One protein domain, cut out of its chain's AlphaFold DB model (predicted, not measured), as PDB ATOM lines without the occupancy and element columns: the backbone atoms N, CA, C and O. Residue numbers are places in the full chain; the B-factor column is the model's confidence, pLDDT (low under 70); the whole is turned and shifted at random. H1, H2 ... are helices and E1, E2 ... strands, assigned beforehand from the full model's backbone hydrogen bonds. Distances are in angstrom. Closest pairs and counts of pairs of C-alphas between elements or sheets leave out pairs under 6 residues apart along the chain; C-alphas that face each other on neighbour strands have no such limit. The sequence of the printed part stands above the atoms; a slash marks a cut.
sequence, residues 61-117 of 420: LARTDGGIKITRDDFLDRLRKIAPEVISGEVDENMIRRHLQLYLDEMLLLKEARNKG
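AT A GLANCE: This is residues 61 to 117 of the 420 residues of the protein "PpiC domain-containing protein" of Candidatus Wallbacteria bacterium HGW-Wallbacteria-1 (UniProt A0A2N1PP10). One long helix, H3, makes most of the length; a small strand hairpin, E1 and E2, sits beside its middle stretch, and H1 crosses it. The short H2 makes a corner with H1, the loop after it leads back to H3, and residues 112 to 117 stick out at the far end. The printed part has 57 residues, in the order E1, E2, H1, H2, H3, with an antiparallel sheet E1 - E2; the class is mostly helix. It is only just loose, close to compact, with a radius of gyration of the C-alphas of 12.5 A and spans of 40 by 19 by 17 A.

HOW THE PARTS SIT: E1, residues 61 to 63, and E2, residues 69 to 71, form a hairpin, antiparallel at 171 degrees. N 61 and O 70, at 2.8 A, and N 70 and O 62, at 2.9 A, are within hydrogen-bond range. H3, residues 93 to 115, and H1, residues 72 to 82, only just touch, with 3 pairs of C-alphas within 8 A; they are about perpendicular, at 87 degrees. Their closest C-alphas are those of Phe 75 and Leu 100, 7.1 A apart, and H3 touches H1 with residues 99 to 103 alone. The closest C-alphas of E2 and H3, those of Ile 70 and Leu 104, are 7.8 A apart. H1 and H2, residues 84 to 88, only just touch, with 3 pairs within 8 A, and only at the corner; their closest C-alphas are those of Arg 80 and Ile 87, 7.0 A. H2 and H3 are close but not clearly touching, and H2 is apart from E1 and E2. In H2 and H3 every O i to N i+4 pair is within hydrogen-bond range, in H1 6 of 7.

IN THESE COORDINATES: E1 begins at C-alpha 61, (98.741, 140.770, 64.574). H1 measures 15.4 A, E1 7.2 A, E2 and H2 6.5 A each. H3 measures 33.0 A and ends at C-alpha 115, (102.140, 117.093, 65.514).

THE WHOLE: The C-alphas farthest apart, of Glu 90 and Gly 117, are 41.4 A apart. The printed part has no cut, and its links are tight. Residue 66 and residues 89 to 91 have pLDDT under 70.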
ATOM      1  N   LEU A  61      97.443 140.317  65.078       81.12
ATOM      2  CA  LEU A  61      98.741 140.770  64.574       81.12
ATOM      3  C   LEU A  61      99.333 139.811  63.542       81.12
ATOM      4  O   LEU A  61     100.006 140.248  62.615       81.12
ATOM      5  N   ALA A  62      99.086 138.509  63.691       80.88
ATOM      6  CA  ALA A  62      99.541 137.506  62.735       80.88
ATOM      7  C   ALA A  62      98.577 136.319  62.669       80.88
ATOM      8  O   ALA A  62      97.971 135.924  63.670       80.88
ATOM      9  N   ARG A  63      98.465 135.724  61.479       83.25
ATOM     10  CA  ARG A  63      97.756 134.467  61.243       83.25
ATOM     11  C   ARG A  63      98.517 133.630  60.227       83.25
ATOM     12  O   ARG A  63      98.977 134.168  59.230       83.25
ATOM     13  N   THR A  64      98.599 132.324  60.461       78.12
ATOM     14  CA  THR A  64      99.131 131.368  59.479       78.12
ATOM     15  C   THR A  64      98.027 130.463  58.949       78.12
ATOM     16  O   THR A  64      97.016 130.236  59.624       78.12
ATOM     17  N   ASP A  65      98.239 129.887  57.765       71.62
ATOM     18  CA  ASP A  65      97.344 128.874  57.182       71.62
ATOM     19  C   ASP A  65      97.228 127.633  58.081       71.62
ATOM     20  O   ASP A  65      96.204 126.956  58.118       71.62
ATOM     21  N   GLY A  66      98.240 127.402  58.925       64.75
ATOM     22  CA  GLY A  66      98.240 126.402  59.985       64.75
ATOM     23  C   GLY A  66      97.363 126.738  61.201       64.75
ATOM     24  O   GLY A  66      97.461 126.037  62.205       64.75
ATOM     25  N   GLY A  67      96.537 127.782  61.172       73.75
ATOM     26  CA  GLY A  67      95.582 128.084  62.244       73.75
ATOM     27  C   GLY A  67      96.179 128.749  63.489       73.75
ATOM     28  O   GLY A  67      95.455 128.950  64.462       73.75
ATOM     29  N   ILE A  68      97.460 129.134  63.465       82.31
ATOM     30  CA  ILE A  68      98.049 129.970  64.520       82.31
ATOM     31  C   ILE A  68      97.481 131.379  64.364       82.31
ATOM     32  O   ILE A  68      97.464 131.920  63.257       82.31
ATOM     33  N   LYS A  69      97.012 131.961  65.467       86.19
ATOM     34  CA  LYS A  69      96.540 133.344  65.561       86.19
ATOM     35  C   LYS A  69      97.268 134.001  66.724       86.19
ATOM     36  O   LYS A  69      97.250 133.453  67.819       86.19
ATOM     37  N   ILE A  70      97.900 135.140  66.472       83.62
ATOM     38  CA  ILE A  70      98.587 135.930  67.495       83.62
ATOM     39  C   ILE A  70      97.840 137.244  67.633       83.62
ATOM     40  O   ILE A  70      97.747 138.006  66.665       83.62
ATOM     41  N   THR A  71      97.293 137.502  68.817       86.50
ATOM     42  CA  THR A  71      96.662 138.786  69.125       86.50
ATOM     43  C   THR A  71      97.675 139.780  69.682       86.50
ATOM     44  O   THR A  71      98.796 139.430  70.065       86.50
ATOM     45  N   ARG A  72      97.276 141.050  69.725       82.44
ATOM     46  CA  ARG A  72      98.057 142.116  70.344       82.44
ATOM     47  C   ARG A  72      98.332 141.831  71.814       82.44
ATOM     48  O   ARG A  72      99.468 142.017  72.238       82.44
ATOM     49  N   ASP A  73      97.342 141.356  72.560       84.81
ATOM     50  CA  ASP A  73      97.519 141.033  73.976       84.81
ATOM     51  C   ASP A  73      98.506 139.874  74.177       84.81
ATOM     52  O   ASP A  73      99.432 140.014  74.976       84.81
ATOM     53  N   ASP A  74      98.408 138.798  73.381       84.31
ATOM     54  CA  ASP A  74      99.359 137.670  73.436       84.31
ATOM     55  C   ASP A  74     100.803 138.143  73.220       84.31
ATOM     56  O   ASP A  74     101.737 137.755  73.930       84.31
ATOM     57  N   PHE A  75     100.987 139.013  72.225       87.50
ATOM     58  CA  PHE A  75     102.294 139.544  71.875       87.50
ATOM     59  C   PHE A  75     102.839 140.502  72.944       87.50
ATOM     60  O   PHE A  75     104.012 140.407  73.312       87.50
ATOM     61  N   LEU A  76     102.000 141.388  73.489       84.75
ATOM     62  CA  LEU A  76     102.397 142.309  74.557       84.75
ATOM     63  C   LEU A  76     102.740 141.567  75.852       84.75
ATOM     64  O   LEU A  76     103.745 141.884  76.486       84.75
ATOM     65  N   ASP A  77     101.957 140.559  76.235       86.94
ATOM     66  CA  ASP A  77     102.230 139.745  77.421       86.94
ATOM     67  C   ASP A  77     103.526 138.956  77.301       86.94
ATOM     68  O   ASP A  77     104.242 138.769  78.291       86.94
ATOM     69  N   ARG A  78     103.854 138.511  76.088       84.94
ATOM     70  CA  ARG A  78     105.151 137.913  75.799       84.94
ATOM     71  C   ARG A  78     106.270 138.936  75.950       84.94
ATOM     72  O   ARG A  78     107.197 138.678  76.715       84.94
ATOM     73  N   LEU A  79     106.179 140.087  75.279       85.88
ATOM     74  CA  LEU A  79     107.209 141.130  75.339       85.88
ATOM     75  C   LEU A  79     107.503 141.564  76.781       85.88
ATOM     76  O   LEU A  79     108.667 141.629  77.162       85.88
ATOM     77  N   ARG A  80     106.477 141.728  77.629       86.62
ATOM     78  CA  ARG A  80     106.651 142.069  79.057       86.62
ATOM     79  C   ARG A  80     107.524 141.073  79.820       86.62
ATOM     80  O   ARG A  80     108.163 141.452  80.795       86.62
ATOM     81  N   LYS A  81     107.514 139.801  79.415       84.88
ATOM     82  CA  LYS A  81     108.240 138.718  80.090       84.88
ATOM     83  C   LYS A  81     109.662 138.548  79.566       84.88
ATOM     84  O   LYS A  81     110.535 138.206  80.354       84.88
ATOM     85  N   ILE A  82     109.871 138.715  78.259       82.12
ATOM     86  CA  ILE A  82     111.133 138.329  77.602       82.12
ATOM     87  C   ILE A  82     111.989 139.510  77.150       82.12
ATOM     88  O   ILE A  82     113.184 139.324  76.960       82.12
ATOM     89  N   ALA A  83     111.382 140.678  76.955       81.06
ATOM     90  CA  ALA A  83     112.044 141.884  76.474       81.06
ATOM     91  C   ALA A  83     111.343 143.135  77.046       81.06
ATOM     92  O   ALA A  83     110.765 143.924  76.292       81.06
ATOM     93  N   PRO A  84     111.292 143.303  78.384       81.31
ATOM     94  CA  PRO A  84     110.606 144.436  79.012       81.31
ATOM     95  C   PRO A  84     111.131 145.800  78.530       81.31
ATOM     96  O   PRO A  84     110.358 146.752  78.434       81.31
ATOM     97  N   GLU A  85     112.405 145.879  78.148       78.69
ATOM     98  CA  GLU A  85     113.056 147.055  77.571       78.69
ATOM     99  C   GLU A  85     112.425 147.526  76.252       78.69
ATOM    100  O   GLU A  85     112.373 148.728  75.993       78.69
ATOM    101  N   VAL A  86     111.865 146.605  75.456       75.88
ATOM    102  CA  VAL A  86     111.147 146.911  74.203       75.88
ATOM    103  C   VAL A  86     109.863 147.699  74.481       75.88
ATOM    104  O   VAL A  86     109.375 148.416  73.614       75.88
ATOM    105  N   ILE A  87     109.309 147.568  75.689       73.00
ATOM    106  CA  ILE A  87     108.067 148.227  76.106       73.00
ATOM    107  C   ILE A  87     108.345 149.550  76.829       73.00
ATOM    108  O   ILE A  87     107.520 150.456  76.763       73.00
ATOM    109  N   SER A  88     109.474 149.669  77.534       70.44
ATOM    110  CA  SER A  88     109.795 150.852  78.343       70.44
ATOM    111  C   SER A  88     110.581 151.945  77.606       70.44
ATOM    112  O   SER A  88     110.836 152.988  78.204       70.44
ATOM    113  N   GLY A  89     111.000 151.711  76.359       68.00
ATOM    114  CA  GLY A  89     111.757 152.661  75.534       68.00
ATOM    115  C   GLY A  89     110.975 153.232  74.346       68.00
ATOM    116  O   GLY A  89     109.771 153.012  74.203       68.00
ATOM    117  N   GLU A  90     111.674 153.962  73.472       67.69
ATOM    118  CA  GLU A  90     111.124 154.366  72.175       67.69
ATOM    119  C   GLU A  90     110.845 153.139  71.303       67.69
ATOM    120  O   GLU A  90     111.655 152.218  71.174       67.69
ATOM    121  N   VAL A  91     109.655 153.132  70.713       65.25
ATOM    122  CA  VAL A  91     109.148 152.001  69.951       65.25
ATOM    123  C   VAL A  91     109.738 152.019  68.541       65.25
ATOM    124  O   VAL A  91     109.234 152.710  67.659       65.25
ATOM    125  N   ASP A  92     110.787 151.226  68.317       79.44
ATOM    126  CA  ASP A  92     111.284 150.926  66.972       79.44
ATOM    127  C   ASP A  92     110.387 149.874  66.297       79.44
ATOM    128  O   ASP A  92     110.305 148.714  66.721       79.44
ATOM    129  N   GLU A  93     109.727 150.269  65.209       79.62
ATOM    130  CA  GLU A  93     108.864 149.389  64.420       79.62
ATOM    131  C   GLU A  93     109.616 148.145  63.913       79.62
ATOM    132  O   GLU A  93     109.065 147.038  63.912       79.62
ATOM    133  N   ASN A  94     110.897 148.275  63.551       83.12
ATOM    134  CA  ASN A  94     111.707 147.147  63.089       83.12
ATOM    135  C   ASN A  94     112.006 146.161  64.223       83.12
ATOM    136  O   ASN A  94     112.016 144.942  64.021       83.12
ATOM    137  N   MET A  95     112.235 146.660  65.437       79.25
ATOM    138  CA  MET A  95     112.383 145.836  66.634       79.25
ATOM    139  C   MET A  95     111.089 145.083  66.964       79.25
ATOM    140  O   MET A  95     111.151 143.879  67.228       79.25
ATOM    141  N   ILE A  96     109.929 145.742  66.871       82.38
ATOM    142  CA  ILE A  96     108.617 145.103  67.047       82.38
ATOM    143  C   ILE A  96     108.404 143.985  66.025       82.38
ATOM    144  O   ILE A  96     108.064 142.864  66.409       82.38
ATOM    145  N   ARG A  97     108.632 144.259  64.733       84.38
ATOM    146  CA  ARG A  97     108.447 143.267  63.662       84.38
ATOM    147  C   ARG A  97     109.336 142.042  63.864       84.38
ATOM    148  O   ARG A  97     108.855 140.920  63.727       84.38
ATOM    149  N   ARG A  98     110.601 142.234  64.261       86.06
ATOM    150  CA  ARG A  98     111.519 141.125  64.578       86.06
ATOM    151  C   ARG A  98     111.008 140.256  65.727       86.06
ATOM    152  O   ARG A  98     111.015 139.036  65.608       86.06
ATOM    153  N   HIS A  99     110.533 140.858  66.816       87.25
ATOM    154  CA  HIS A  99     110.002 140.094  67.950       87.25
ATOM    155  C   HIS A  99     108.708 139.355  67.602       87.25
ATOM    156  O   HIS A  99     108.503 138.233  68.070       87.25
ATOM    157  N   LEU A 100     107.846 139.957  66.776       87.69
ATOM    158  CA  LEU A 100     106.638 139.299  66.284       87.69
ATOM    159  C   LEU A 100     106.991 138.095  65.403       87.69
ATOM    160  O   LEU A 100     106.406 137.030  65.581       87.69
ATOM    161  N   GLN A 101     107.984 138.238  64.519       88.19
ATOM    162  CA  GLN A 101     108.477 137.137  63.691       88.19
ATOM    163  C   GLN A 101     109.049 135.999  64.545       88.19
ATOM    164  O   GLN A 101     108.639 134.855  64.383       88.19
ATOM    165  N   LEU A 102     109.911 136.309  65.521       89.00
ATOM    166  CA  LEU A 102     110.463 135.308  66.442       89.00
ATOM    167  C   LEU A 102     109.365 134.564  67.214       89.00
ATOM    168  O   LEU A 102     109.467 133.358  67.440       89.00
ATOM    169  N   TYR A 103     108.308 135.271  67.625       89.12
ATOM    170  CA  TYR A 103     107.171 134.635  68.279       89.12
ATOM    171  C   TYR A 103     106.427 133.692  67.325       89.12
ATOM    172  O   TYR A 103     106.091 132.570  67.706       89.12
ATOM    173  N   LEU A 104     106.196 134.122  66.084       89.25
ATOM    174  CA  LEU A 104     105.531 133.313  65.069       89.25
ATOM    175  C   LEU A 104     106.308 132.027  64.762       89.25
ATOM    176  O   LEU A 104     105.716 130.946  64.756       89.25
ATOM    177  N   ASP A 105     107.622 132.145  64.568       89.00
ATOM    178  CA  ASP A 105     108.514 131.020  64.285       89.00
ATOM    179  C   ASP A 105     108.491 130.000  65.431       89.00
ATOM    180  O   ASP A 105     108.343 128.798  65.201       89.00
ATOM    181  N   GLU A 106     108.538 130.461  66.685       88.94
ATOM    182  CA  GLU A 106     108.413 129.577  67.846       88.94
ATOM    183  C   GLU A 106     107.054 128.866  67.886       88.94
ATOM    184  O   GLU A 106     106.997 127.660  68.126       88.94
ATOM    185  N   MET A 107     105.947 129.574  67.633       87.81
ATOM    186  CA  MET A 107     104.616 128.956  67.623       87.81
ATOM    187  C   MET A 107     104.490 127.884  66.537       87.81
ATOM    188  O   MET A 107     103.868 126.844  66.773       87.81
ATOM    189  N   LEU A 108     105.103 128.099  65.371       89.62
ATOM    190  CA  LEU A 108     105.172 127.102  64.303       89.62
ATOM    191  C   LEU A 108     105.985 125.875  64.733       89.62
ATOM    192  O   LEU A 108     105.512 124.750  64.568       89.62
ATOM    193  N   LEU A 109     107.149 126.078  65.354       90.38
ATOM    194  CA  LEU A 109     107.976 124.991  65.882       90.38
ATOM    195  C   LEU A 109     107.254 124.187  66.971       90.38
ATOM    196  O   LEU A 109     107.270 122.958  66.935       90.38
ATOM    197  N   LEU A 110     106.577 124.851  67.915       88.19
ATOM    198  CA  LEU A 110     105.800 124.178  68.961       88.19
ATOM    199  C   LEU A 110     104.645 123.368  68.377       88.19
ATOM    200  O   LEU A 110     104.370 122.259  68.843       88.19
ATOM    201  N   LYS A 111     103.963 123.905  67.361       86.81
ATOM    202  CA  LYS A 111     102.905 123.177  66.663       86.81
ATOM    203  C   LYS A 111     103.464 121.921  65.997       86.81
ATOM    204  O   LYS A 111     102.900 120.845  66.171       86.81
ATOM    205  N   GLU A 112     104.578 122.040  65.286       89.88
ATOM    206  CA  GLU A 112     105.199 120.902  64.610       89.88
ATOM    207  C   GLU A 112     105.711 119.848  65.600       89.88
ATOM    208  O   GLU A 112     105.490 118.652  65.413       89.88
ATOM    209  N   ALA A 113     106.303 120.275  66.718       86.69
ATOM    210  CA  ALA A 113     106.700 119.380  67.801       86.69
ATOM    211  C   ALA A 113     105.502 118.614  68.393       86.69
ATOM    212  O   ALA A 113     105.624 117.433  68.730       86.69
ATOM    213  N   ARG A 114     104.329 119.258  68.493       86.94
ATOM    214  CA  ARG A 114     103.084 118.601  68.917       86.94
ATOM    215  C   ARG A 114     102.573 117.606  67.887       86.94
ATOM    216  O   ARG A 114     102.255 116.487  68.274       86.94
ATOM    217  N   ASN A 115     102.549 117.980  66.608       88.12
ATOM    218  CA  ASN A 115     102.140 117.093  65.514       88.12
ATOM    219  C   ASN A 115     102.998 115.822  65.461       88.12
ATOM    220  O   ASN A 115     102.483 114.734  65.232       88.12
ATOM    221  N   LYS A 116     104.301 115.952  65.735       87.25
ATOM    222  CA  LYS A 116     105.247 114.832  65.824       87.25
ATOM    223  C   LYS A 116     105.168 114.038  67.133       87.25
ATOM    224  O   LYS A 116     105.967 113.131  67.332       87.25
ATOM    225  N   GLY A 117     104.272 114.395  68.056       80.06
ATOM    226  CA  GLY A 117     104.126 113.706  69.340       80.06
ATOM    227  C   GLY A 117     105.310 113.879  70.299       80.06
ATOM    228  O   GLY A 117     105.370 113.189  71.310       80.06
TER     229      GLY A 117